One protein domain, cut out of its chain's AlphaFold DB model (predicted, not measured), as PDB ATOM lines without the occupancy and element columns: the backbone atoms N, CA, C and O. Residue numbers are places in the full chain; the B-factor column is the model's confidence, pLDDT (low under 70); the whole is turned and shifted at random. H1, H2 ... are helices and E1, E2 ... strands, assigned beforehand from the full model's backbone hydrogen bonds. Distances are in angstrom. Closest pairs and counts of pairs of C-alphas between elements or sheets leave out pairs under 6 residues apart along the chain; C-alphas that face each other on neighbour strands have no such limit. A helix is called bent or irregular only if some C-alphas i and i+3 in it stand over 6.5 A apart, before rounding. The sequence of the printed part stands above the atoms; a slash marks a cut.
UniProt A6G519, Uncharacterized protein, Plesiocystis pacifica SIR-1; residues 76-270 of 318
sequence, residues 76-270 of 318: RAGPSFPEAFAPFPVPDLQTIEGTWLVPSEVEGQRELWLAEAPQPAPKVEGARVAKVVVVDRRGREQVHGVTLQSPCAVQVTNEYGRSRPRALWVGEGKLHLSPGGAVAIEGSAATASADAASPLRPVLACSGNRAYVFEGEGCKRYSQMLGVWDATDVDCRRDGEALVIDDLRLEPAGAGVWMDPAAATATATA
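This is residues 76 to 270 of the 318 residues of an uncharacterized protein of Plesiocystis pacifica SIR-1 (UniProt A6G519). Two strongly curled sheets, each bent back on itself like part of a barrel, form a sandwich only partly face to face, with E5 and E6 of one meeting E8 and E9 of the other. The tail after H2 crosses back to the seven-strand sheet, where residues 269 to 270 pair with E1. The 195 printed residues hold H1, E1 to E16 and H2 in chain order, mostly strand. Both sheets are antiparallel, ordered E12 E11 E10 E9 E8 E16 E15 E14 E13 and E1 to E7. The whole is compact, with a radius of gyration of the C-alphas of 16.5 A and spans of 54 by 38 by 28 A.

Find C-alpha 182 at (204.502, 170.865, 199.405), where E8, residues 182 to 186, begins the nine-strand sheet. Read on through E9, 203 to 207, E10, 210 to 214, E11, 219 to 225 and 19.1 A long, E12, 228 to 234, E13, 236 to 239, E14, 242 to 245, E15, 248 to 254, and E16, 257 to 259. For the other sheet, start at C-alpha 98, (203.354, 192.897, 208.622), with E1, 98 to 103, then E2, 110 to 115, E3, 128 to 135, E4, 141 to 150 and 26.5 A long, E5, 153 to 158, E6, 163 to 171 and 24.8 A long, and E7, 174 to 178. H1 is residues 93 to 96; H2, 261 to 264, ends at (212.055, 173.350, 203.606).

In the nine-strand folded sheet, one sheet bent back on itself into two leaves, E12 to E8 face E15 to E13, with E16 as the hinge; across the neighbour strands E8 and E16, N 184 and O 258 are within hydrogen-bond range at 2.8 A. E12 runs on into E13 at 53 degrees. E1 to E4 face E6 and E7 in the second folded sheet, with E5 as the hinge; N 154 and O 166 of E5 and E6 are 2.9 A apart. E1 to E7, E8 to E12 and E13 to E16 are meanders, each strand the antiparallel neighbour of the one before. Between the sheets, the closest C-alphas of E6 and E8 are Ala 167 and Ala 182, 5.7 A. H1 is on the seven-strand sheet, 4.7 A in height, and H2 on the nine-strand sheet, 7.6 A. Both helices are too short for an O i to N i+4 pair; each has its one O i to N i+3 pair within range.

The farthest C-alphas, Arg 138 and Asp 195, are 56.0 A apart. The printed part has no cut. Look for long links from E2 to E3 and E8 to E9. Mean pLDDT of the printed part is 83.2; 30 residues are under 70, among them 119 to 128 and 189 to 200.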
ATOM      1  N   ARG A  76     187.078 188.605 196.235       71.19
ATOM      2  CA  ARG A  76     186.035 187.575 196.207       71.19
ATOM      3  C   ARG A  76     186.384 186.477 197.206       71.19
ATOM      4  O   ARG A  76     187.544 186.094 197.316       71.19
ATOM      5  N   ALA A  77     185.371 185.969 197.903       66.56
ATOM      6  CA  ALA A  77     185.544 184.824 198.785       66.56
ATOM      7  C   ALA A  77     186.053 183.603 198.001       66.56
ATOM      8  O   ALA A  77     185.679 183.396 196.842       66.56
ATOM      9  N   GLY A  78     186.908 182.812 198.652       66.06
ATOM     10  CA  GLY A  78     187.299 181.494 198.164       66.06
ATOM     11  C   GLY A  78     186.128 180.502 198.198       66.06
ATOM     12  O   GLY A  78     185.056 180.824 198.720       66.06
ATOM     13  N   PRO A  79     186.308 179.297 197.635       70.00
ATOM     14  CA  PRO A  79     185.325 178.226 197.790       70.00
ATOM     15  C   PRO A  79     185.191 177.848 199.271       70.00
ATOM     16  O   PRO A  79     186.130 178.013 200.053       70.00
ATOM     17  N   SER A  80     184.060 177.261 199.649       79.94
ATOM     18  CA  SER A  80     183.989 176.529 200.913       79.94
ATOM     19  C   SER A  80     184.910 175.309 200.862       79.94
ATOM     20  O   SER A  80     185.123 174.714 199.799       79.94
ATOM     21  N   PHE A  81     185.466 174.931 202.010       86.94
ATOM     22  CA  PHE A  81     186.257 173.710 202.111       86.94
ATOM     23  C   PHE A  81     185.360 172.465 202.055       86.94
ATOM     24  O   PHE A  81     184.228 172.512 202.543       86.94
ATOM     25  N   PRO A  82     185.847 171.350 201.482       88.50
ATOM     26  CA  PRO A  82     185.239 170.041 201.669       88.50
ATOM     27  C   PRO A  82     185.154 169.679 203.156       88.50
ATOM     28  O   PRO A  82     186.032 170.041 203.937       88.50
ATOM     29  N   GLU A  83     184.148 168.891 203.530       87.81
ATOM     30  CA  GLU A  83     183.989 168.375 204.900       87.81
ATOM     31  C   GLU A  83     185.210 167.570 205.367       87.81
ATOM     32  O   GLU A  83     185.612 167.668 206.522       87.81
ATOM     33  N   ALA A  84     185.884 166.881 204.440       88.75
ATOM     34  CA  ALA A  84     187.134 166.168 204.698       88.75
ATOM     35  C   ALA A  84     188.258 167.064 205.253       88.75
ATOM     36  O   ALA A  84     189.231 166.551 205.789       88.75
ATOM     37  N   PHE A  85     188.159 168.395 205.131       90.69
ATOM     38  CA  PHE A  85     189.151 169.323 205.686       90.69
ATOM     39  C   PHE A  85     188.826 169.781 207.117       90.69
ATOM     40  O   PHE A  85     189.683 170.377 207.766       90.69
ATOM     41  N   ALA A  86     187.626 169.496 207.632       89.44
ATOM     42  CA  ALA A  86     187.205 169.862 208.988       89.44
ATOM     43  C   ALA A  86     188.136 169.372 210.124       89.44
ATOM     44  O   ALA A  86     188.270 170.096 211.112       89.44
ATOM     45  N   PRO A  87     188.812 168.207 210.022       88.88
ATOM     46  CA  PRO A  87     189.765 167.740 211.034       88.88
ATOM     47  C   PRO A  87     191.001 168.616 211.244       88.88
ATOM     48  O   PRO A  87     191.679 168.469 212.268       88.88
ATOM     49  N   PHE A  88     191.354 169.438 210.251       90.06
ATOM     50  CA  PHE A  88     192.659 170.081 210.152       90.06
ATOM     51  C   PHE A  88     192.624 171.521 210.667       90.06
ATOM     52  O   PHE A  88     191.647 172.240 210.441       90.06
ATOM     53  N   PRO A  89     193.695 171.980 211.338       88.25
ATOM     54  CA  PRO A  89     193.757 173.345 211.833       88.25
ATOM     55  C   PRO A  89     193.775 174.335 210.666       88.25
ATOM     56  O   PRO A  89     194.616 174.251 209.773       88.25
ATOM     57  N   VAL A  90     192.854 175.299 210.691       88.25
ATOM     58  CA  VAL A  90     192.804 176.388 209.709       88.25
ATOM     59  C   VAL A  90     193.641 177.560 210.236       88.25
ATOM     60  O   VAL A  90     193.310 178.098 211.296       88.25
ATOM     61  N   PRO A  91     194.715 177.975 209.541       86.31
ATOM     62  CA  PRO A  91     195.566 179.065 209.997       86.31
ATOM     63  C   PRO A  91     194.827 180.405 209.925       86.31
ATOM     64  O   PRO A  91     194.088 180.679 208.979       86.31
ATOM     65  N   ASP A  92     195.057 181.274 210.909       85.81
ATOM     66  CA  ASP A  92     194.529 182.636 210.865       85.81
ATOM     67  C   ASP A  92     195.386 183.502 209.933       85.81
ATOM     68  O   ASP A  92     196.568 183.720 210.191       85.81
ATOM     69  N   LEU A  93     194.789 184.056 208.874       84.69
ATOM     70  CA  LEU A  93     195.463 184.998 207.971       84.69
ATOM     71  C   LEU A  93     195.890 186.313 208.651       84.69
ATOM     72  O   LEU A  93     196.627 187.085 208.054       84.69
ATOM     73  N   GLN A  94     195.483 186.592 209.891       85.75
ATOM     74  CA  GLN A  94     196.088 187.682 210.671       85.75
ATOM     75  C   GLN A  94     197.568 187.421 210.981       85.75
ATOM     76  O   GLN A  94     198.342 188.358 211.123       85.75
ATOM     77  N   THR A  95     197.994 186.155 211.023       85.38
ATOM     78  CA  THR A  95     199.392 185.788 211.309       85.38
ATOM     79  C   THR A  95     200.370 186.203 210.214       85.38
ATOM     80  O   THR A  95     201.568 186.276 210.473       85.38
ATOM     81  N   ILE A  96     199.876 186.492 209.006       86.81
ATOM     82  CA  ILE A  96     200.705 186.983 207.903       86.81
ATOM     83  C   ILE A  96     200.779 188.510 207.851       86.81
ATOM     84  O   ILE A  96     201.461 189.022 206.975       86.81
ATOM     85  N   GLU A  97     200.114 189.243 208.751       90.75
ATOM     86  CA  GLU A  97     200.212 190.705 208.827       90.75
ATOM     87  C   GLU A  97     201.667 191.154 209.055       90.75
ATOM     88  O   GLU A  97     202.447 190.495 209.746       90.75
ATOM     89  N   GLY A  98     202.043 192.283 208.452       92.56
ATOM     90  CA  GLY A  98     203.354 192.897 208.622       92.56
ATOM     91  C   GLY A  98     204.253 192.775 207.394       92.56
ATOM     92  O   GLY A  98     203.797 192.714 206.252       92.56
ATOM     93  N   THR A  99     205.561 192.813 207.634       94.94
ATOM     94  CA  THR A  99     206.582 192.900 206.584       94.94
ATOM     95  C   THR A  99     207.347 191.586 206.501       94.94
ATOM     96  O   THR A  99     208.029 191.202 207.451       94.94
ATOM     97  N   TRP A 100     207.267 190.915 205.353       94.44
ATOM     98  CA  TRP A 100     207.818 189.577 205.160       94.44
ATOM     99  C   TRP A 100     208.661 189.496 203.896       94.44
ATOM    100  O   TRP A 100     208.226 189.892 202.822       94.44
ATOM    101  N   LEU A 101     209.849 188.911 203.987       94.00
ATOM    102  CA  LEU A 101     210.616 188.509 202.815       94.00
ATOM    103  C   LEU A 101     210.334 187.037 202.527       94.00
ATOM    104  O   LEU A 101     210.744 186.161 203.296       94.00
ATOM    105  N   VAL A 102     209.665 186.753 201.416       92.38
ATOM    106  CA  VAL A 102     209.218 185.401 201.055       92.38
ATOM    107  C   VAL A 102     209.930 184.901 199.791       92.38
ATOM    108  O   VAL A 102     210.452 185.710 199.016       92.38
ATOM    109  N   PRO A 103     209.985 183.582 199.559       90.75
ATOM    110  CA  PRO A 103     210.428 183.028 198.282       90.75
ATOM    111  C   PRO A 103     209.538 183.506 197.125       90.75
ATOM    112  O   PRO A 103     208.315 183.597 197.266       90.75
ATOM    113  N   SER A 104     210.142 183.813 195.978       89.06
ATOM    114  CA  SER A 104     209.415 184.183 194.757       89.06
ATOM    115  C   SER A 104     209.197 182.970 193.848       89.06
ATOM    116  O   SER A 104     209.877 181.957 193.980       89.06
ATOM    117  N   GLU A 105     208.270 183.078 192.891       84.88
ATOM    118  CA  GLU A 105     208.075 182.059 191.842       84.88
ATOM    119  C   GLU A 105     209.310 181.889 190.953       84.88
ATOM    120  O   GLU A 105     209.494 180.846 190.332       84.88
ATOM    121  N   VAL A 106     210.140 182.929 190.856       84.69
ATOM    122  CA  VAL A 106     211.410 182.837 190.147       84.69
ATOM    123  C   VAL A 106     212.426 182.193 191.077       84.69
ATOM    124  O   VAL A 106     212.752 182.749 192.126       84.69
ATOM    125  N   GLU A 107     212.935 181.036 190.666       82.38
ATOM    126  CA  GLU A 107     213.913 180.262 191.422       82.38
ATOM    127  C   GLU A 107     215.102 181.127 191.877       82.38
ATOM    128  O   GLU A 107     215.631 181.958 191.130       82.38
ATOM    129  N   GLY A 108     215.483 180.973 193.147       82.38
ATOM    130  CA  GLY A 108     216.556 181.744 193.778       82.38
ATOM    131  C   GLY A 108     216.236 183.223 194.035       82.38
ATOM    132  O   GLY A 108     217.087 183.941 194.562       82.38
ATOM    133  N   GLN A 109     215.037 183.709 193.691       88.06
ATOM    134  CA  GLN A 109     214.602 185.070 194.002       88.06
ATOM    135  C   GLN A 109     213.691 185.112 195.225       88.06
ATOM    136  O   GLN A 109     213.030 184.146 195.608       88.06
ATOM    137  N   ARG A 110     213.657 186.290 195.842       91.31
ATOM    138  CA  ARG A 110     212.759 186.623 196.941       91.31
ATOM    139  C   ARG A 110     211.948 187.846 196.554       91.31
ATOM    140  O   ARG A 110     212.354 188.622 195.687       91.31
ATOM    141  N   GLU A 111     210.818 188.004 197.208       93.94
ATOM    142  CA  GLU A 111     209.941 189.156 197.070       93.94
ATOM    143  C   GLU A 111     209.504 189.619 198.455       93.94
ATOM    144  O   GLU A 111     209.431 188.833 199.405       93.94
ATOM    145  N   LEU A 112     209.264 190.917 198.576       95.44
ATOM    146  CA  LEU A 112     208.823 191.531 199.814       95.44
ATOM    147  C   LEU A 112     207.300 191.598 199.820       95.44
ATOM    148  O   LEU A 112     206.692 192.177 198.927       95.44
ATOM    149  N   TRP A 113     206.691 191.002 200.831       94.88
ATOM    150  CA  TRP A 113     205.272 191.085 201.121       94.88
ATOM    151  C   TRP A 113     205.048 192.125 202.214       94.88
ATOM    152  O   TRP A 113     205.532 191.980 203.335       94.88
ATOM    153  N   LEU A 114     204.300 193.171 201.877       95.06
ATOM    154  CA  LEU A 114     203.738 194.124 202.828       95.06
ATOM    155  C   LEU A 114     202.274 193.741 203.021       95.06
ATOM    156  O   LEU A 114     201.410 194.095 202.214       95.06
ATOM    157  N   ALA A 115     202.026 192.926 204.034       92.00
ATOM    158  CA  ALA A 115     200.717 192.385 204.330       92.00
ATOM    159  C   ALA A 115     199.974 193.303 205.299       92.00
ATOM    160  O   ALA A 115     200.449 193.619 206.389       92.00
ATOM    161  N   GLU A 116     198.790 193.725 204.884       88.69
ATOM    162  CA  GLU A 116     197.862 194.482 205.711       88.69
ATOM    163  C   GLU A 116     196.931 193.522 206.456       88.69
ATOM    164  O   GLU A 116     196.674 192.401 205.997       88.69
ATOM    165  N   ALA A 117     196.382 193.993 207.578       78.81
ATOM    166  CA  ALA A 117     195.371 193.266 208.330       78.81
ATOM    167  C   ALA A 117     194.255 192.749 207.395       78.81
ATOM    168  O   ALA A 117     193.820 193.477 206.487       78.81
ATOM    169  N   PRO A 118     193.765 191.509 207.597       77.06
ATOM    170  CA  PRO A 118     192.701 190.949 206.784       77.06
ATOM    171  C   PRO A 118     191.496 191.878 206.731       77.06
ATOM    172  O   PRO A 118     190.972 192.311 207.761       77.06
ATOM    173  N   GLN A 119     191.038 192.173 205.520       67.69
ATOM    174  CA  GLN A 119     189.833 192.963 205.341       67.69
ATOM    175  C   GLN A 119     188.618 192.045 205.503       67.69
ATOM    176  O   GLN A 119     188.648 190.901 205.032       67.69
ATOM    177  N   PRO A 120     187.539 192.510 206.155       62.69
ATOM    178  CA  PRO A 120     186.300 191.750 206.189       62.69
ATOM    179  C   PRO A 120     185.827 191.542 204.747       62.69
ATOM    180  O   PRO A 120     185.591 192.512 204.021       62.69
ATOM    181  N   ALA A 121     185.708 190.284 204.311       58.34
ATOM    182  CA  ALA A 121     185.164 190.008 202.992       58.34
ATOM    183  C   ALA A 121     183.713 190.511 202.945       58.34
ATOM    184  O   ALA A 121     182.927 190.245 203.863       58.34
ATOM    185  N   PRO A 122     183.310 191.243 201.894       52.69
ATOM    186  CA  PRO A 122     181.937 191.694 201.781       52.69
ATOM    187  C   PRO A 122     181.012 190.474 201.629       52.69
ATOM    188  O   PRO A 122     180.974 189.846 200.574       52.69
ATOM    189  N   LYS A 123     180.222 190.199 202.677       51.84
ATOM    190  CA  LYS A 123     179.062 189.283 202.709       51.84
ATOM    191  C   LYS A 123     179.322 187.767 202.771       51.84
ATOM    192  O   LYS A 123     178.419 187.014 202.419       51.84
ATOM    193  N   VAL A 124     180.480 187.301 203.240       47.47
ATOM    194  CA  VAL A 124     180.688 185.861 203.496       47.47
ATOM    195  C   VAL A 124     181.256 185.662 204.893       47.47
ATOM    196  O   VAL A 124     182.370 186.085 205.193       47.47
ATOM    197  N   GLU A 125     180.456 185.043 205.755       42.34
ATOM    198  CA  GLU A 125     180.833 184.672 207.116       42.34
ATOM    199  C   GLU A 125     182.054 183.735 207.069       42.34
ATOM    200  O   GLU A 125     182.052 182.732 206.361       42.34
ATOM    201  N   GLY A 126     183.144 184.109 207.748       48.66
ATOM    202  CA  GLY A 126     184.368 183.301 207.847       48.66
ATOM    203  C   GLY A 126     185.410 183.470 206.729       48.66
ATOM    204  O   GLY A 126     186.557 183.068 206.923       48.66
ATOM    205  N   ALA A 127     185.094 184.113 205.599       53.69
ATOM    206  CA  ALA A 127     186.081 184.350 204.541       53.69
ATOM    207  C   ALA A 127     186.978 185.552 204.890       53.69
ATOM    208  O   ALA A 127     186.565 186.707 204.790       53.69
ATOM    209  N   ARG A 128     188.223 185.292 205.303       66.81
ATOM    210  CA  ARG A 128     189.248 186.333 205.481       66.81
ATOM    211  C   ARG A 128     190.061 186.463 204.192       66.81
ATOM    212  O   ARG A 128     190.501 185.460 203.635       66.81
ATOM    213  N   VAL A 129     190.248 187.694 203.722       70.94
ATOM    214  CA  VAL A 129     191.158 188.023 202.615       70.94
ATOM    215  C   VAL A 129     192.196 188.990 203.171       70.94
ATOM    216  O   VAL A 129     191.837 190.068 203.645       70.94
ATOM    217  N   ALA A 130     193.474 188.625 203.118       82.69
ATOM    218  CA  ALA A 130     194.553 189.558 203.428       82.69
ATOM    219  C   ALA A 130     194.962 190.306 202.158       82.69
ATOM    220  O   ALA A 130     195.070 189.712 201.084       82.69
ATOM    221  N   LYS A 131     195.178 191.616 202.263       89.38
ATOM    222  CA  LYS A 131     195.752 192.402 201.170       89.38
ATOM    223  C   LYS A 131     197.264 192.400 201.330       89.38
ATOM    224  O   LYS A 131     197.769 192.723 202.399       89.38
ATOM    225  N   VAL A 132     197.976 192.067 200.262       91.81
ATOM    226  CA  VAL A 132     199.439 192.045 200.243       91.81
ATOM    227  C   VAL A 132     199.936 192.896 199.088       91.81
ATOM    228  O   VAL A 132     199.541 192.690 197.938       91.81
ATOM    229  N   VAL A 133     200.811 193.853 199.382       94.19
ATOM    230  CA  VAL A 133     201.614 194.519 198.354       94.19
ATOM    231  C   VAL A 133     202.898 193.724 198.185       94.19
ATOM    232  O   VAL A 133     203.686 193.599 199.119       94.19
ATOM    233  N   VAL A 134     203.088 193.165 196.996       94.12
ATOM    234  CA  VAL A 134     204.290 192.426 196.625       94.12
ATOM    235  C   VAL A 134     205.247 193.394 195.944       94.12
ATOM    236  O   VAL A 134     204.909 193.984 194.917       94.12
ATOM    237  N   VAL A 135     206.434 193.554 196.516       94.69
ATOM    238  CA  VAL A 135     207.523 194.360 195.968       94.69
ATOM    239  C   VAL A 135     208.595 193.416 195.436       94.69
ATOM    240  O   VAL A 135     209.173 192.619 196.180       94.69
ATOM    241  N   ASP A 136     208.849 193.482 194.130       91.00
ATOM    242  CA  ASP A 136     209.913 192.697 193.509       91.00
ATOM    243  C   ASP A 136     211.298 193.316 193.756       91.00
ATOM    244  O   ASP A 136     211.441 194.451 194.212       91.00
ATOM    245  N   ARG A 137     212.360 192.587 193.399       87.62
ATOM    246  CA  ARG A 137     213.747 193.058 193.556       87.62
ATOM    247  C   ARG A 137     214.063 194.362 192.800       87.62
ATOM    248  O   ARG A 137     215.070 195.006 193.077       87.62
ATOM    249  N   ARG A 138     213.250 194.750 191.815       88.62
ATOM    250  CA  ARG A 138     213.398 196.007 191.059       88.62
ATOM    251  C   ARG A 138     212.588 197.150 191.680       88.62
ATOM    252  O   ARG A 138     212.533 198.220 191.079       88.62
ATOM    253  N   GLY A 139     211.955 196.926 192.832       88.81
ATOM    254  CA  GLY A 139     211.096 197.895 193.506       88.81
ATOM    255  C   GLY A 139     209.728 198.061 192.846       88.81
ATOM    256  O   GLY A 139     209.040 199.040 193.116       88.81
ATOM    257  N   ARG A 140     209.322 197.153 191.945       91.44
ATOM    258  CA  ARG A 140     207.984 197.222 191.346       91.44
ATOM    259  C   ARG A 140     206.977 196.637 192.313       91.44
ATOM    260  O   ARG A 140     207.146 195.511 192.774       91.44
ATOM    261  N   GLU A 141     205.918 197.394 192.549       94.50
ATOM    262  CA  GLU A 141     204.841 197.003 193.446       94.50
ATOM    263  C   GLU A 141     203.654 196.440 192.670       94.50
ATOM    264  O   GLU A 141     203.256 196.971 191.628       94.50
ATOM    265  N   GLN A 142     203.067 195.374 193.200       92.44
ATOM    266  CA  GLN A 142     201.808 194.811 192.733       92.44
ATOM    267  C   GLN A 142     200.906 194.527 193.927       92.44
ATOM    268  O   GLN A 142     201.366 194.083 194.976       92.44
ATOM    269  N   VAL A 143     199.609 194.777 193.771       91.31
ATOM    270  CA  VAL A 143     198.621 194.485 194.813       91.31
ATOM    271  C   VAL A 143     198.014 193.110 194.568       91.31
ATOM    272  O   VAL A 143     197.535 192.808 193.469       91.31
ATOM    273  N   HIS A 144     197.996 192.303 195.622       91.50
ATOM    274  CA  HIS A 144     197.422 190.970 195.644       91.50
ATOM    275  C   HIS A 144     196.426 190.822 196.799       91.50
ATOM    276  O   HIS A 144     196.560 191.451 197.849       91.50
ATOM    277  N   GLY A 145     195.436 189.957 196.607       89.88
ATOM    278  CA  GLY A 145     194.660 189.364 197.692       89.88
ATOM    279  C   GLY A 145     195.162 187.960 197.985       89.88
ATOM    280  O   GLY A 145     195.466 187.204 197.059       89.88
ATOM    281  N   VAL A 146     195.235 187.617 199.262       89.81
ATOM    282  CA  VAL A 146     195.596 186.293 199.760       89.81
ATOM    283  C   VAL A 146     194.369 185.679 200.414       89.81
ATOM    284  O   VAL A 146     193.805 186.244 201.353       89.81
ATOM    285  N   THR A 147     193.959 184.522 199.908       88.06
ATOM    286  CA  THR A 147     192.849 183.725 200.436       88.06
ATOM    287  C   THR A 147     193.336 182.328 200.774       88.06
ATOM    288  O   THR A 147     194.236 181.812 200.117       88.06
ATOM    289  N   LEU A 148     192.742 181.684 201.775       87.19
ATOM    290  CA  LEU A 148     193.007 180.264 201.995       87.19
ATOM    291  C   LEU A 148     192.344 179.457 200.881       87.19
ATOM    292  O   LEU A 148     191.151 179.602 200.618       87.19
ATOM    293  N   GLN A 149     193.137 178.621 200.223       86.69
ATOM    294  CA  GLN A 149     192.641 177.626 199.281       86.69
ATOM    295  C   GLN A 149     192.338 176.314 199.999       86.69
ATOM    296  O   GLN A 149     191.399 175.615 199.648       86.69
ATOM    297  N   SER A 150     193.123 175.980 201.014       88.81
ATOM    298  CA  SER A 150     192.921 174.839 201.904       88.81
ATOM    299  C   SER A 150     193.632 175.140 203.231       88.81
ATOM    300  O   SER A 150     194.366 176.130 203.303       88.81
ATOM    301  N   PRO A 151     193.461 174.324 204.283       89.56
ATOM    302  CA  PRO A 151     194.133 174.564 205.561       89.56
ATOM    303  C   PRO A 151     195.669 174.692 205.479       89.56
ATOM    304  O   PRO A 151     196.248 175.419 206.277       89.56
ATOM    305  N   CYS A 152     196.333 174.073 204.494       91.50
ATOM    306  CA  CYS A 152     197.783 174.198 204.271       91.50
ATOM    307  C   CYS A 152     198.175 174.894 202.953       91.50
ATOM    308  O   CYS A 152     199.308 174.752 202.487       91.50
ATOM    309  N   ALA A 153     197.268 175.648 202.320       91.06
ATOM    310  CA  ALA A 153     197.595 176.394 201.103       91.06
ATOM    311  C   ALA A 153     196.858 177.727 201.005       91.06
ATOM    312  O   ALA A 153     195.655 177.821 201.264       91.06
ATOM    313  N   VAL A 154     197.561 178.747 200.521       90.50
ATOM    314  CA  VAL A 154     196.984 180.046 200.168       90.50
ATOM    315  C   VAL A 154     197.006 180.265 198.669       90.50
ATOM    316  O   VAL A 154     197.895 179.800 197.964       90.50
ATOM    317  N   GLN A 155     196.050 181.039 198.183       90.00
ATOM    318  CA  GLN A 155     195.992 181.515 196.820       90.00
ATOM    319  C   GLN A 155     196.286 183.014 196.794       90.00
ATOM    320  O   GLN A 155     195.574 183.817 197.393       90.00
ATOM    321  N   VAL A 156     197.338 183.393 196.071       91.00
ATOM    322  CA  VAL A 156     197.766 184.782 195.882       91.00
ATOM    323  C   VAL A 156     197.225 185.273 194.544       91.00
ATOM    324  O   VAL A 156     197.639 184.801 193.486       91.00
ATOM    325  N   THR A 157     196.276 186.204 194.574       90.00
ATOM    326  CA  THR A 157     195.545 186.678 193.392       90.00
ATOM    327  C   THR A 157     195.853 188.138 193.115       90.00
ATOM    328  O   THR A 157     195.579 188.989 193.953       90.00
ATOM    329  N   ASN A 158     196.392 188.448 191.938       89.62
ATOM    330  CA  ASN A 158     196.690 189.831 191.559       89.62
ATOM    331  C   ASN A 158     195.440 190.611 191.101       89.62
ATOM    332  O   ASN A 158     194.349 190.058 190.932       89.62
ATOM    333  N   GLU A 159     195.609 191.906 190.834       83.31
ATOM    334  CA  GLU A 159     194.544 192.795 190.343       83.31
ATOM    335  C   GLU A 159     193.865 192.327 189.039       83.31
ATOM    336  O   GLU A 159     192.674 192.571 188.837       83.31
ATOM    337  N   TYR A 160     194.583 191.583 188.194       84.69
ATOM    338  CA  TYR A 160     194.073 191.015 186.939       84.69
ATOM    339  C   TYR A 160     193.328 189.685 187.136       84.69
ATOM    340  O   TYR A 160     192.787 189.124 186.180       84.69
ATOM    341  N   GLY A 161     193.284 189.161 188.364       83.00
ATOM    342  CA  GLY A 161     192.677 187.873 188.687       83.00
ATOM    343  C   GLY A 161     193.533 186.668 188.296       83.00
ATOM    344  O   GLY A 161     192.988 185.580 188.142       83.00
ATOM    345  N   ARG A 162     194.847 186.844 188.101       87.56
ATOM    346  CA  ARG A 162     195.777 185.713 188.022       87.56
ATOM    347  C   ARG A 162     196.075 185.245 189.434       87.56
ATOM    348  O   ARG A 162     196.548 186.035 190.251       87.56
ATOM    349  N   SER A 163     195.804 183.974 189.679       87.88
ATOM    350  CA  SER A 163     195.927 183.355 190.990       87.88
ATOM    351  C   SER A 163     197.037 182.319 191.000       87.88
ATOM    352  O   SER A 163     197.200 181.561 190.041       87.88
ATOM    353  N   ARG A 164     197.795 182.296 192.090       88.94
ATOM    354  CA  ARG A 164     198.958 181.433 192.266       88.94
ATOM    355  C   ARG A 164     198.898 180.766 193.636       88.94
ATOM    356  O   ARG A 164     198.862 181.487 194.634       88.94
ATOM    357  N   PRO A 165     198.811 179.430 193.697       89.00
ATOM    358  CA  PRO A 165     198.810 178.733 194.968       89.00
ATOM    359  C   PRO A 165     200.202 178.756 195.599       89.00
ATOM    360  O   PRO A 165     201.209 178.734 194.894       89.00
ATOM    361  N   ARG A 166     200.251 178.767 196.927       91.00
ATOM    362  CA  ARG A 166     201.461 178.570 197.722       91.00
ATOM    363  C   ARG A 166     201.148 177.646 198.881       91.00
ATOM    364  O   ARG A 166     200.119 177.821 199.537       91.00
ATOM    365  N   ALA A 167     202.040 176.699 199.143       91.06
ATOM    366  CA  ALA A 167     201.988 175.935 200.380       91.06
ATOM    367  C   ALA A 167     202.188 176.895 201.560       91.06
ATOM    368  O   ALA A 167     203.030 177.794 201.489       91.06
ATOM    369  N   LEU A 168     201.379 176.724 202.602       91.00
ATOM    370  CA  LEU A 168     201.372 177.546 203.805       91.00
ATOM    371  C   LEU A 168     201.509 176.638 205.023       91.00
ATOM    372  O   LEU A 168     200.739 175.693 205.190       91.00
ATOM    373  N   TRP A 169     202.402 177.013 205.930       90.12
ATOM    374  CA  TRP A 169     202.367 176.529 207.301       90.12
ATOM    375  C   TRP A 169     202.665 177.660 208.284       90.12
ATOM    376  O   TRP A 169     203.510 178.520 208.028       90.12
ATOM    377  N   VAL A 170     201.960 177.650 209.413       87.00
ATOM    378  CA  VAL A 170     202.150 178.595 210.513       87.00
ATOM    379  C   VAL A 170     202.290 177.796 211.800       87.00
ATOM    380  O   VAL A 170     201.380 177.061 212.179       87.00
ATOM    381  N   GLY A 171     203.419 177.945 212.483       82.25
ATOM    382  CA  GLY A 171     203.683 177.241 213.733       82.25
ATOM    383  C   GLY A 171     205.045 177.598 214.307       82.25
ATOM    384  O   GLY A 171     205.904 178.126 213.607       82.25
ATOM    385  N   GLU A 172     205.228 177.373 215.610       81.94
ATOM    386  CA  GLU A 172     206.492 177.664 216.314       81.94
ATOM    387  C   GLU A 172     206.990 179.116 216.136       81.94
ATOM    388  O   GLU A 172     208.191 179.381 216.109       81.94
ATOM    389  N   GLY A 173     206.064 180.070 215.968       77.56
ATOM    390  CA  GLY A 173     206.390 181.475 215.693       77.56
ATOM    391  C   GLY A 173     206.980 181.731 214.299       77.56
ATOM    392  O   GLY A 173     207.546 182.797 214.068       77.56
ATOM    393  N   LYS A 174     206.870 180.772 213.375       83.06
ATOM    394  CA  LYS A 174     207.385 180.845 212.004       83.06
ATOM    395  C   LYS A 174     206.244 180.825 210.991       83.06
ATOM    396  O   LYS A 174     205.208 180.194 211.201       83.06
ATOM    397  N   LEU A 175     206.491 181.489 209.864       87.88
ATOM    398  CA  LEU A 175     205.664 181.446 208.665       87.88
ATOM    399  C   LEU A 175     206.452 180.750 207.554       87.88
ATOM    400  O   LEU A 175     207.539 181.188 207.169       87.88
ATOM    401  N   HIS A 176     205.892 179.676 207.019       89.19
ATOM    402  CA  HIS A 176     206.393 179.013 205.824       89.19
ATOM    403  C   HIS A 176     205.462 179.310 204.651       89.19
ATOM    404  O   HIS A 176     204.243 179.180 204.769       89.19
ATOM    405  N   LEU A 177     206.050 179.744 203.538       89.56
ATOM    406  CA  LEU A 177     205.347 180.075 202.304       89.56
ATOM    407  C   LEU A 177     206.189 179.614 201.118       89.56
ATOM    408  O   LEU A 177     207.203 180.239 200.813       89.56
ATOM    409  N   SER A 178     205.750 178.570 200.415       87.94
ATOM    410  CA  SER A 178     206.488 178.037 199.264       87.94
ATOM    411  C   SER A 178     205.694 178.128 197.952       87.94
ATOM    412  O   SER A 178     204.555 177.658 197.901       87.94
ATOM    413  N   PRO A 179     206.270 178.708 196.876       84.62
ATOM    414  CA  PRO A 179     205.621 178.838 195.570       84.62
ATOM    415  C   PRO A 179     205.598 177.544 194.741       84.62
ATOM    416  O   PRO A 179     204.812 177.454 193.804       84.62
ATOM    417  N   GLY A 180     206.441 176.558 195.063       78.19
ATOM    418  CA  GLY A 180     206.552 175.300 194.305       78.19
ATOM    419  C   GLY A 180     206.682 174.044 195.163       78.19
ATOM    420  O   GLY A 180     206.797 172.956 194.617       78.19
ATOM    421  N   GLY A 181     206.672 174.196 196.485       84.19
ATOM    422  CA  GLY A 181     206.806 173.095 197.425       84.19
ATOM    423  C   GLY A 181     205.484 172.523 197.898       84.19
ATOM    424  O   GLY A 181     204.403 173.046 197.611       84.19
ATOM    425  N   ALA A 182     205.612 171.492 198.722       91.06
ATOM    426  CA  ALA A 182     204.502 170.865 199.405       91.06
ATOM    427  C   ALA A 182     204.689 170.886 200.927       91.06
ATOM    428  O   ALA A 182     205.806 170.822 201.444       91.06
ATOM    429  N   VAL A 183     203.570 170.996 201.635       92.50
ATOM    430  CA  VAL A 183     203.475 170.982 203.100       92.50
ATOM    431  C   VAL A 183     202.403 169.981 203.479       92.50
ATOM    432  O   VAL A 183     201.346 169.979 202.855       92.50
ATOM    433  N   ALA A 184     202.631 169.195 204.523       92.94
ATOM    434  CA  ALA A 184     201.589 168.419 205.165       92.94
ATOM    435  C   ALA A 184     201.466 168.730 206.651       92.94
ATOM    436  O   ALA A 184     202.465 168.951 207.334       92.94
ATOM    437  N   ILE A 185     200.225 168.723 207.131       91.62
ATOM    438  CA  ILE A 185     199.856 168.966 208.522       91.62
ATOM    439  C   ILE A 185     199.016 167.808 209.053       91.62
ATOM    440  O   ILE A 185     198.133 167.286 208.367       91.62
ATOM    441  N   GLU A 186     199.277 167.416 210.292       89.88
ATOM    442  CA  GLU A 186     198.422 166.483 211.017       89.88
ATOM    443  C   GLU A 186     197.087 167.132 211.410       89.88
ATOM    444  O   GLU A 186     197.023 168.270 211.884       89.88
ATOM    445  N   GLY A 187     196.006 166.378 211.228       86.69
ATOM    446  CA  GLY A 187     194.682 166.706 211.735       86.69
ATOM    447  C   GLY A 187     194.487 166.241 213.177       86.69
ATOM    448  O   GLY A 187     195.268 165.471 213.743       86.69
ATOM    449  N   SER A 188     193.407 166.711 213.793       78.81
ATOM    450  CA  SER A 188     193.027 166.274 215.135       78.81
ATOM    451  C   SER A 188     192.568 164.809 215.147       78.81
ATOM    452  O   SER A 188     191.890 164.337 214.236       78.81
ATOM    453  N   ALA A 189     192.888 164.086 216.225       62.59
ATOM    454  CA  ALA A 189     192.507 162.679 216.395       62.59
ATOM    455  C   ALA A 189     190.983 162.450 216.522       62.59
ATOM    456  O   ALA A 189     190.530 161.315 216.442       62.59
ATOM    457  N   ALA A 190     190.187 163.511 216.709       50.22
ATOM    458  CA  ALA A 190     188.747 163.435 216.977       50.22
ATOM    459  C   ALA A 190     187.895 162.966 215.780       50.22
ATOM    460  O   ALA A 190     186.690 162.791 215.922       50.22
ATOM    461  N   THR A 191     188.507 162.788 214.611       48.78
ATOM    462  CA  THR A 191     187.832 162.432 213.351       48.78
ATOM    463  C   THR A 191     188.409 161.186 212.692       48.78
ATOM    464  O   THR A 191     187.985 160.841 211.592       48.78
ATOM    465  N   ALA A 192     189.336 160.478 213.356       50.31
ATOM    466  CA  ALA A 192     189.651 159.116 212.948       50.31
ATOM    467  C   ALA A 192     188.334 158.331 212.991       50.31
ATOM    468  O   ALA A 192     187.724 158.214 214.055       50.31
ATOM    469  N   SER A 193     187.848 157.921 211.816       47.25
ATOM    470  CA  SER A 193     186.600 157.173 211.677       47.25
ATOM    471  C   SER A 193     186.572 156.064 212.722       47.25
ATOM    472  O   SER A 193     187.554 155.338 212.868       47.25
ATOM    473  N   ALA A 194     185.464 155.928 213.453       47.97
ATOM    474  CA  ALA A 194     185.315 154.883 214.464       47.97
ATOM    475  C   ALA A 194     185.483 153.462 213.880       47.97
ATOM    476  O   ALA A 194     185.748 152.528 214.632       47.97
ATOM    477  N   ASP A 195     185.375 153.323 212.553       50.97
ATOM    478  CA  ASP A 195     185.593 152.083 211.800       50.97
ATOM    479  C   ASP A 195     187.041 151.895 211.311       50.97
ATOM    480  O   ASP A 195     187.414 150.800 210.891       50.97
ATOM    481  N   ALA A 196     187.886 152.929 211.364       50.56
ATOM    482  CA  ALA A 196     189.290 152.804 211.004       50.56
ATOM    483  C   ALA A 196     190.055 152.211 212.193       50.56
ATOM    484  O   ALA A 196     190.399 152.903 213.148       50.56
ATOM    485  N   ALA A 197     190.405 150.929 212.103       45.59
ATOM    486  CA  ALA A 197     191.319 150.243 213.023       45.59
ATOM    487  C   ALA A 197     192.751 150.842 213.049       45.59
ATOM    488  O   ALA A 197     193.669 150.252 213.622       45.59
ATOM    489  N   SER A 198     192.963 151.998 212.415       51.31
ATOM    490  CA  SER A 198     194.258 152.632 212.256       51.31
ATOM    491  C   SER A 198     194.484 153.671 213.362       51.31
ATOM    492  O   SER A 198     193.743 154.649 213.449       51.31
ATOM    493  N   PRO A 199     195.537 153.529 214.186       58.44
ATOM    494  CA  PRO A 199     195.895 154.506 215.219       58.44
ATOM    495  C   PRO A 199     196.480 155.812 214.641       58.44
ATOM    496  O   PRO A 199     196.994 156.647 215.387       58.44
ATOM    497  N   LEU A 200     196.472 155.976 213.314       69.50
ATOM    498  CA  LEU A 200     197.123 157.078 212.621       69.50
ATOM    499  C   LEU A 200     196.192 158.285 212.523       69.50
ATOM    500  O   LEU A 200     195.046 158.185 212.093       69.50
ATOM    501  N   ARG A 201     196.717 159.454 212.896       80.94
ATOM    502  CA  ARG A 201     196.022 160.726 212.696       80.94
ATOM    503  C   ARG A 201     195.909 161.028 211.201       80.94
ATOM    504  O   ARG A 201     196.857 160.735 210.464       80.94
ATOM    505  N   PRO A 202     194.791 161.630 210.759       88.25
ATOM    506  CA  PRO A 202     194.662 162.039 209.374       88.25
ATOM    507  C   PRO A 202     195.727 163.087 209.045       88.25
ATOM    508  O   PRO A 202     196.091 163.904 209.894       88.25
ATOM    509  N   VAL A 203     196.234 163.071 207.814       91.38
ATOM    510  CA  VAL A 203     197.235 164.040 207.340       91.38
ATOM    511  C   VAL A 203     196.704 164.745 206.101       91.38
ATOM    512  O   VAL A 203     196.214 164.093 205.183       91.38
ATOM    513  N   LEU A 204     196.815 166.072 206.069       93.56
ATOM    514  CA  LEU A 204     196.484 166.894 204.912       93.56
ATOM    515  C   LEU A 204     197.780 167.410 204.304       93.56
ATOM    516  O   LEU A 204     198.464 168.205 204.942       93.56
ATOM    517  N   ALA A 205     198.089 167.000 203.079       94.06
ATOM    518  CA  ALA A 205     199.174 167.564 202.289       94.06
ATOM    519  C   ALA A 205     198.641 168.544 201.243       94.06
ATOM    520  O   ALA A 205     197.611 168.304 200.624       94.06
ATOM    521  N   CYS A 206     199.363 169.626 200.992       93.19
ATOM    522  CA  CYS A 206     199.043 170.637 200.001       93.19
ATOM    523  C   CYS A 206     200.225 170.830 199.059       93.19
ATOM    524  O   CYS A 206     201.343 171.055 199.517       93.19
ATOM    525  N   SER A 207     199.969 170.788 197.752       90.88
ATOM    526  CA  SER A 207     200.953 171.081 196.708       90.88
ATOM    527  C   SER A 207     200.277 171.817 195.559       90.88
ATOM    528  O   SER A 207     199.385 171.287 194.887       90.88
ATOM    529  N   GLY A 208     200.663 173.076 195.355       86.56
ATOM    530  CA  GLY A 208     199.997 173.949 194.399       86.56
ATOM    531  C   GLY A 208     198.484 174.006 194.641       86.56
ATOM    532  O   GLY A 208     198.027 174.340 195.730       86.56
ATOM    533  N   ASN A 209     197.691 173.691 193.615       85.25
ATOM    534  CA  ASN A 209     196.227 173.707 193.689       85.25
ATOM    535  C   ASN A 209     195.602 172.370 194.130       85.25
ATOM    536  O   ASN A 209     194.384 172.206 194.014       85.25
ATOM    537  N   ARG A 210     196.424 171.413 194.568       90.81
ATOM    538  CA  ARG A 210     196.005 170.078 194.988       90.81
ATOM    539  C   ARG A 210     196.158 169.961 196.496       90.81
ATOM    540  O   ARG A 210     197.167 170.382 197.059       90.81
ATOM    541  N   ALA A 211     195.167 169.351 197.124       93.25
ATOM    542  CA  ALA A 211     195.228 168.926 198.510       93.25
ATOM    543  C   ALA A 211     195.036 167.408 198.570       93.25
ATOM    544  O   ALA A 211     194.307 166.848 197.760       93.25
ATOM    545  N   TYR A 212     195.687 166.736 199.502       93.81
ATOM    546  CA  TYR A 212     195.668 165.289 199.643       93.81
ATOM    547  C   TYR A 212     195.334 164.957 201.084       93.81
ATOM    548  O   TYR A 212     196.012 165.434 201.988       93.81
ATOM    549  N   VAL A 213     194.300 164.155 201.300       92.69
ATOM    550  CA  VAL A 213     193.913 163.688 202.631       92.69
ATOM    551  C   VAL A 213     194.304 162.223 202.745       92.69
ATOM    552  O   VAL A 213     193.874 161.413 201.926       92.69
ATOM    553  N   PHE A 214     195.126 161.908 203.742       88.62
ATOM    554  CA  PHE A 214     195.520 160.556 204.119       88.62
ATOM    555  C   PHE A 214     194.738 160.116 205.358       88.62
ATOM    556  O   PHE A 214     194.863 160.745 206.410       88.62
ATOM    557  N   GLU A 215     193.989 159.018 205.247       81.56
ATOM    558  CA  GLU A 215     193.163 158.444 206.327       81.56
ATOM    559  C   GLU A 215     193.588 157.001 206.665       81.56
ATOM    560  O   GLU A 215     192.770 156.128 206.936       81.56
ATOM    561  N   GLY A 216     194.894 156.720 206.634       70.50
ATOM    562  CA  GLY A 216     195.459 155.436 207.059       70.50
ATOM    563  C   GLY A 216     195.523 154.367 205.962       70.50
ATOM    564  O   GLY A 216     196.606 153.840 205.727       70.50
ATOM    565  N   GLU A 217     194.411 154.061 205.288       67.75
ATOM    566  CA  GLU A 217     194.351 152.981 204.275       67.75
ATOM    567  C   GLU A 217     194.320 153.477 202.819       67.75
ATOM    568  O   GLU A 217     194.416 152.682 201.886       67.75
ATOM    569  N   GLY A 218     194.242 154.790 202.602       83.31
ATOM    570  CA  GLY A 218     194.264 155.384 201.268       83.31
ATOM    571  C   GLY A 218     194.378 156.903 201.300       83.31
ATOM    572  O   GLY A 218     194.257 157.530 202.359       83.31
ATOM    573  N   CYS A 219     194.614 157.490 200.124       90.00
ATOM    574  CA  CYS A 219     194.616 158.932 199.943       90.00
ATOM    575  C   CYS A 219     193.574 159.385 198.941       90.00
ATOM    576  O   CYS A 219     193.404 158.799 197.874       90.00
ATOM    577  N   LYS A 220     192.961 160.522 199.252       93.12
ATOM    578  CA  LYS A 220     192.125 161.261 198.312       93.12
ATOM    579  C   LYS A 220     192.815 162.549 197.926       93.12
ATOM    580  O   LYS A 220     193.133 163.372 198.781       93.12
ATOM    581  N   ARG A 221     193.006 162.747 196.626       93.94
ATOM    582  CA  ARG A 221     193.406 164.025 196.045       93.94
ATOM    583  C   ARG A 221     192.166 164.862 195.771       93.94
ATOM    584  O   ARG A 221     191.317 164.473 194.975       93.94
ATOM    585  N   TYR A 222     192.137 166.044 196.358       93.06
ATOM    586  CA  TYR A 222     191.174 167.107 196.145       93.06
ATOM    587  C   TYR A 222     191.781 168.159 195.219       93.06
ATOM    588  O   TYR A 222     192.824 168.742 195.514       93.06
ATOM    589  N   SER A 223     191.128 168.412 194.088       90.19
ATOM    590  CA  SER A 223     191.504 169.486 193.166       90.19
ATOM    591  C   SER A 223     190.379 170.500 193.076       90.19
ATOM    592  O   SER A 223     189.227 170.134 192.853       90.19
ATOM    593  N   GLN A 224     190.711 171.779 193.232       82.31
ATOM    594  CA  GLN A 224     189.732 172.841 193.056       82.31
ATOM    595  C   GLN A 224     189.680 173.271 191.584       82.31
ATOM    596  O   GLN A 224     190.649 173.823 191.055       82.31
ATOM    597  N   MET A 225     188.528 173.095 190.940       77.88
ATOM    598  CA  MET A 225     188.236 173.625 189.610       77.88
ATOM    599  C   MET A 225     186.988 174.503 189.663       77.88
ATOM    600  O   MET A 225     185.918 174.065 190.065       77.88
ATOM    601  N   LEU A 226     187.119 175.772 189.264       71.06
ATOM    602  CA  LEU A 226     185.997 176.723 189.167       71.06
ATOM    603  C   LEU A 226     185.165 176.884 190.460       71.06
ATOM    604  O   LEU A 226     183.989 177.229 190.400       71.06
ATOM    605  N   GLY A 227     185.776 176.678 191.631       68.69
ATOM    606  CA  GLY A 227     185.083 176.768 192.923       68.69
ATOM    607  C   GLY A 227     184.443 175.462 193.397       68.69
ATOM    608  O   GLY A 227     183.861 175.449 194.476       68.69
ATOM    609  N   VAL A 228     184.584 174.381 192.630       79.38
ATOM    610  CA  VAL A 228     184.141 173.028 192.984       79.38
ATOM    611  C   VAL A 228     185.360 172.174 193.314       79.38
ATOM    612  O   VAL A 228     186.430 172.359 192.730       79.38
ATOM    613  N   TRP A 229     185.198 171.272 194.275       86.00
ATOM    614  CA  TRP A 229     186.220 170.315 194.672       86.00
ATOM    615  C   TRP A 229     185.886 168.938 194.123       86.00
ATOM    616  O   TRP A 229     184.839 168.389 194.457       86.00
ATOM    617  N   ASP A 230     186.811 168.378 193.352       89.75
ATOM    618  CA  ASP A 230     186.734 166.999 192.883       89.75
ATOM    619  C   ASP A 230     187.703 166.133 193.682       89.75
ATOM    620  O   ASP A 230     188.869 166.501 193.855       89.75
ATOM    621  N   ALA A 231     187.210 164.991 194.165       92.38
ATOM    622  CA  ALA A 231     187.992 164.005 194.897       92.38
ATOM    623  C   ALA A 231     188.299 162.800 194.001       92.38
ATOM    624  O   ALA A 231     187.404 162.238 193.370       92.38
ATOM    625  N   THR A 232     189.562 162.390 193.968       93.19
ATOM    626  CA  THR A 232     190.032 161.192 193.262       93.19
ATOM    627  C   THR A 232     190.941 160.394 194.175       93.19
ATOM    628  O   THR A 232     191.815 160.994 194.805       93.19
ATOM    629  N   ASP A 233     190.776 159.077 194.214       92.81
ATOM    630  CA  ASP A 233     191.696 158.204 194.936       92.81
ATOM    631  C   ASP A 233     193.084 158.246 194.283       92.81
ATOM    632  O   ASP A 233     193.210 158.316 193.056       92.81
ATOM    633  N   VAL A 234     194.123 158.272 195.112       92.69
ATOM    634  CA  VAL A 234     195.525 158.285 194.689       92.69
ATOM    635  C   VAL A 234     196.359 157.397 195.598       92.69
ATOM    636  O   VAL A 234     196.042 157.210 196.775       92.69
ATOM    637  N   ASP A 235     197.463 156.900 195.051       89.62
ATOM    638  CA  ASP A 235     198.407 156.098 195.809       89.62
ATOM    639  C   ASP A 235     199.171 156.963 196.807       89.62
ATOM    640  O   ASP A 235     199.704 158.034 196.492       89.62
ATOM    641  N   CYS A 236     199.259 156.464 198.031       88.69
ATOM    642  CA  CYS A 236     200.122 157.035 199.039       88.69
ATOM    643  C   CYS A 236     200.548 155.989 200.053       88.69
ATOM    644  O   CYS A 236     199.897 154.964 200.253       88.69
ATOM    645  N   ARG A 237     201.683 156.251 200.688       88.56
ATOM    646  CA  ARG A 237     202.277 155.362 201.677       88.56
ATOM    647  C   ARG A 237     203.197 156.136 202.601       88.56
ATOM    648  O   ARG A 237     203.740 157.177 202.234       88.56
ATOM    649  N   ARG A 238     203.433 155.581 203.785       85.06
ATOM    650  CA  ARG A 238     204.580 155.975 204.605       85.06
ATOM    651  C   ARG A 238     205.798 155.162 204.180       85.06
ATOM    652  O   ARG A 238     205.705 153.950 204.000       85.06
ATOM    653  N   ASP A 239     206.923 155.841 204.003       86.12
ATOM    654  CA  ASP A 239     208.219 155.253 203.673       86.12
ATOM    655  C   ASP A 239     209.216 155.636 204.773       86.12
ATOM    656  O   ASP A 239     209.854 156.690 204.726       86.12
ATOM    657  N   GLY A 240     209.264 154.823 205.831       87.19
ATOM    658  CA  GLY A 240     209.881 155.221 207.096       87.19
ATOM    659  C   GLY A 240     209.096 156.365 207.745       87.19
ATOM    660  O   GLY A 240     207.896 156.238 207.988       87.19
ATOM    661  N   GLU A 241     209.769 157.485 208.011       86.81
ATOM    662  CA  GLU A 241     209.141 158.704 208.546       86.81
ATOM    663  C   GLU A 241     208.612 159.647 207.452       86.81
ATOM    664  O   GLU A 241     207.875 160.591 207.749       86.81
ATOM    665  N   ALA A 242     208.966 159.388 206.189       90.31
ATOM    666  CA  ALA A 242     208.518 160.187 205.062       90.31
ATOM    667  C   ALA A 242     207.091 159.810 204.646       90.31
ATOM    668  O   ALA A 242     206.698 158.639 204.654       90.31
ATOM    669  N   LEU A 243     206.329 160.814 204.224       89.62
ATOM    670  CA  LEU A 243     205.027 160.638 203.599       89.62
ATOM    671  C   LEU A 243     205.196 160.741 202.083       89.62
ATOM    672  O   LEU A 243     205.658 161.762 201.576       89.62
ATOM    673  N   VAL A 244     204.833 159.678 201.368       91.38
ATOM    674  CA  VAL A 244     204.893 159.620 199.906       91.38
ATOM    675  C   VAL A 244     203.472 159.645 199.361       91.38
ATOM    676  O   VAL A 244     202.673 158.772 199.701       91.38
ATOM    677  N   ILE A 245     203.150 160.642 198.539       89.38
ATOM    678  CA  ILE A 245     201.832 160.824 197.918       89.38
ATOM    679  C   ILE A 245     202.056 161.146 196.444       89.38
ATOM    680  O   ILE A 245     202.585 162.213 196.143       89.38
ATOM    681  N   ASP A 246     201.628 160.267 195.538       86.62
ATOM    682  CA  ASP A 246     201.911 160.411 194.101       86.62
ATOM    683  C   ASP A 246     203.433 160.590 193.854       86.62
ATOM    684  O   ASP A 246     204.229 159.722 194.226       86.62
ATOM    685  N   ASP A 247     203.856 161.724 193.294       84.69
ATOM    686  CA  ASP A 247     205.249 162.119 193.067       84.69
ATOM    687  C   ASP A 247     205.886 162.897 194.236       84.69
ATOM    688  O   ASP A 247     207.084 163.192 194.217       84.69
ATOM    689  N   LEU A 248     205.114 163.221 195.274       88.50
ATOM    690  CA  LEU A 248     205.568 164.005 196.418       88.50
ATOM    691  C   LEU A 248     206.210 163.108 197.472       88.50
ATOM    692  O   LEU A 248     205.604 162.144 197.941       88.50
ATOM    693  N   ARG A 249     207.406 163.492 197.922       92.06
ATOM    694  CA  ARG A 249     208.056 162.939 199.112       92.06
ATOM    695  C   ARG A 249     208.210 164.046 200.147       92.06
ATOM    696  O   ARG A 249     208.949 164.999 199.926       92.06
ATOM    697  N   LEU A 250     207.505 163.914 201.264       92.69
ATOM    698  CA  LEU A 250     207.515 164.886 202.351       92.69
ATOM    699  C   LEU A 250     208.258 164.306 203.547       92.69
ATOM    700  O   LEU A 250     207.951 163.201 203.998       92.69
ATOM    701  N   GLU A 251     209.212 165.063 204.071       92.25
ATOM    702  CA  GLU A 251     210.026 164.670 205.216       92.25
ATOM    703  C   GLU A 251     209.571 165.399 206.485       92.25
ATOM    704  O   GLU A 251     209.086 166.531 206.391       92.25
ATOM    705  N   PRO A 252     209.701 164.777 207.671       90.69
ATOM    706  CA  PRO A 252     209.353 165.426 208.930       90.69
ATOM    707  C   PRO A 252     210.127 166.736 209.122       90.69
ATOM    708  O   PRO A 252     211.352 166.767 209.036       90.69
ATOM    709  N   ALA A 253     209.410 167.815 209.426       87.12
ATOM    710  CA  ALA A 253     209.972 169.152 209.626       87.12
ATOM    711  C   ALA A 253     209.756 169.698 211.051       87.12
ATOM    712  O   ALA A 253     210.224 170.790 211.372       87.12
ATOM    713  N   GLY A 254     209.039 168.965 211.907       80.50
ATOM    714  CA  GLY A 254     208.670 169.396 213.256       80.50
ATOM    715  C   GLY A 254     207.336 168.801 213.699       80.50
ATOM    716  O   GLY A 254     206.820 167.884 213.061       80.50
ATOM    717  N   ALA A 255     206.780 169.312 214.800       78.12
ATOM    718  CA  ALA A 255     205.598 168.785 215.488       78.12
ATOM    719  C   ALA A 255     204.369 168.569 214.571       78.12
ATOM    720  O   ALA A 255     203.534 169.459 214.421       78.12
ATOM    721  N   GLY A 256     204.242 167.368 213.990       83.88
ATOM    722  CA  GLY A 256     203.126 166.990 213.114       83.88
ATOM    723  C   GLY A 256     203.142 167.680 211.746       83.88
ATOM    724  O   GLY A 256     202.079 167.917 211.170       83.88
ATOM    725  N   VAL A 257     204.329 168.046 211.248       88.94
ATOM    726  CA  VAL A 257     204.506 168.762 209.978       88.94
ATOM    727  C   VAL A 257     205.505 168.024 209.104       88.94
ATOM    728  O   VAL A 257     206.589 167.671 209.568       88.94
ATOM    729  N   TRP A 258     205.170 167.865 207.826       92.31
ATOM    730  CA  TRP A 258     206.090 167.376 206.805       92.31
ATOM    731  C   TRP A 258     206.238 168.411 205.703       92.31
ATOM    732  O   TRP A 258     205.282 169.105 205.358       92.31
ATOM    733  N   MET A 259     207.431 168.514 205.135       91.75
ATOM    734  CA  MET A 259     207.721 169.448 204.055       91.75
ATOM    735  C   MET A 259     208.495 168.749 202.950       91.75
ATOM    736  O   MET A 259     209.269 167.827 203.197       91.75
ATOM    737  N   ASP A 260     208.298 169.218 201.725       89.44
ATOM    738  CA  ASP A 260     209.219 168.927 200.634       89.44
ATOM    739  C   ASP A 260     210.618 169.465 201.011       89.44
ATOM    740  O   ASP A 260     210.737 170.663 201.301       89.44
ATOM    741  N   PRO A 261     211.677 168.633 201.017       82.62
ATOM    742  CA  PRO A 261     213.034 169.060 201.356       82.62
ATOM    743  C   PRO A 261     213.535 170.243 200.521       82.62
ATOM    744  O   PRO A 261     214.193 171.138 201.054       82.62
ATOM    745  N   ALA A 262     213.175 170.301 199.234       74.81
ATOM    746  CA  ALA A 262     213.535 171.417 198.358       74.81
ATOM    747  C   ALA A 262     212.822 172.721 198.761       74.81
ATOM    748  O   ALA A 262     213.308 173.823 198.499       74.81
ATOM    749  N   ALA A 263     211.678 172.607 199.437       68.88
ATOM    750  CA  ALA A 263     210.886 173.718 199.939       68.88
ATOM    751  C   ALA A 263     211.151 174.054 201.414       68.88
ATOM    752  O   ALA A 263     210.775 175.140 201.863       68.88
ATOM    753  N   ALA A 264     211.781 173.163 202.180       61.97
ATOM    754  CA  ALA A 264     212.055 173.350 203.606       61.97
ATOM    755  C   ALA A 264     213.017 174.523 203.872       61.97
ATOM    756  O   ALA A 264     212.959 175.160 204.922       61.97
ATOM    757  N   THR A 265     213.856 174.884 202.896       63.66
ATOM    758  CA  THR A 265     214.733 176.065 202.964       63.66
ATOM    759  C   THR A 265     214.015 177.381 202.637       63.66
ATOM    760  O   THR A 265     214.602 178.457 202.752       63.66
ATOM    761  N   ALA A 266     212.750 177.324 202.217       67.88
ATOM    762  CA  ALA A 266     211.982 178.438 201.674       67.88
ATOM    763  C   ALA A 266     211.103 179.123 202.749       67.88
ATOM    764  O   ALA A 266     209.903 179.324 202.574       67.88
ATOM    765  N   THR A 267     211.696 179.477 203.892       80.12
ATOM    766  CA  THR A 267     210.974 180.095 205.021       80.12
ATOM    767  C   THR A 267     210.815 181.607 204.831       80.12
ATOM    768  O   THR A 267     211.740 182.295 204.385       80.12
ATOM    769  N   ALA A 268     209.652 182.152 205.200       89.69
ATOM    770  CA  ALA A 268     209.444 183.593 205.226       89.69
ATOM    771  C   ALA A 268     210.228 184.223 206.387       89.69
ATOM    772  O   ALA A 268     210.316 183.668 207.481       89.69
ATOM    773  N   THR A 269     210.802 185.403 206.163       92.56
ATOM    774  CA  THR A 269     211.540 186.140 207.198       92.56
ATOM    775  C   THR A 269     210.794 187.420 207.533       92.56
ATOM    776  O   THR A 269     210.580 188.238 206.641       92.56
ATOM    777  N   ALA A 270     210.404 187.592 208.795       93.06
ATOM    778  CA  ALA A 270     209.767 188.815 209.266       93.06
ATOM    779  C   ALA A 270     210.789 189.951 209.402       93.06
ATOM    780  O   ALA A 270     211.934 189.729 209.800       93.06
TER     781      ALA A 270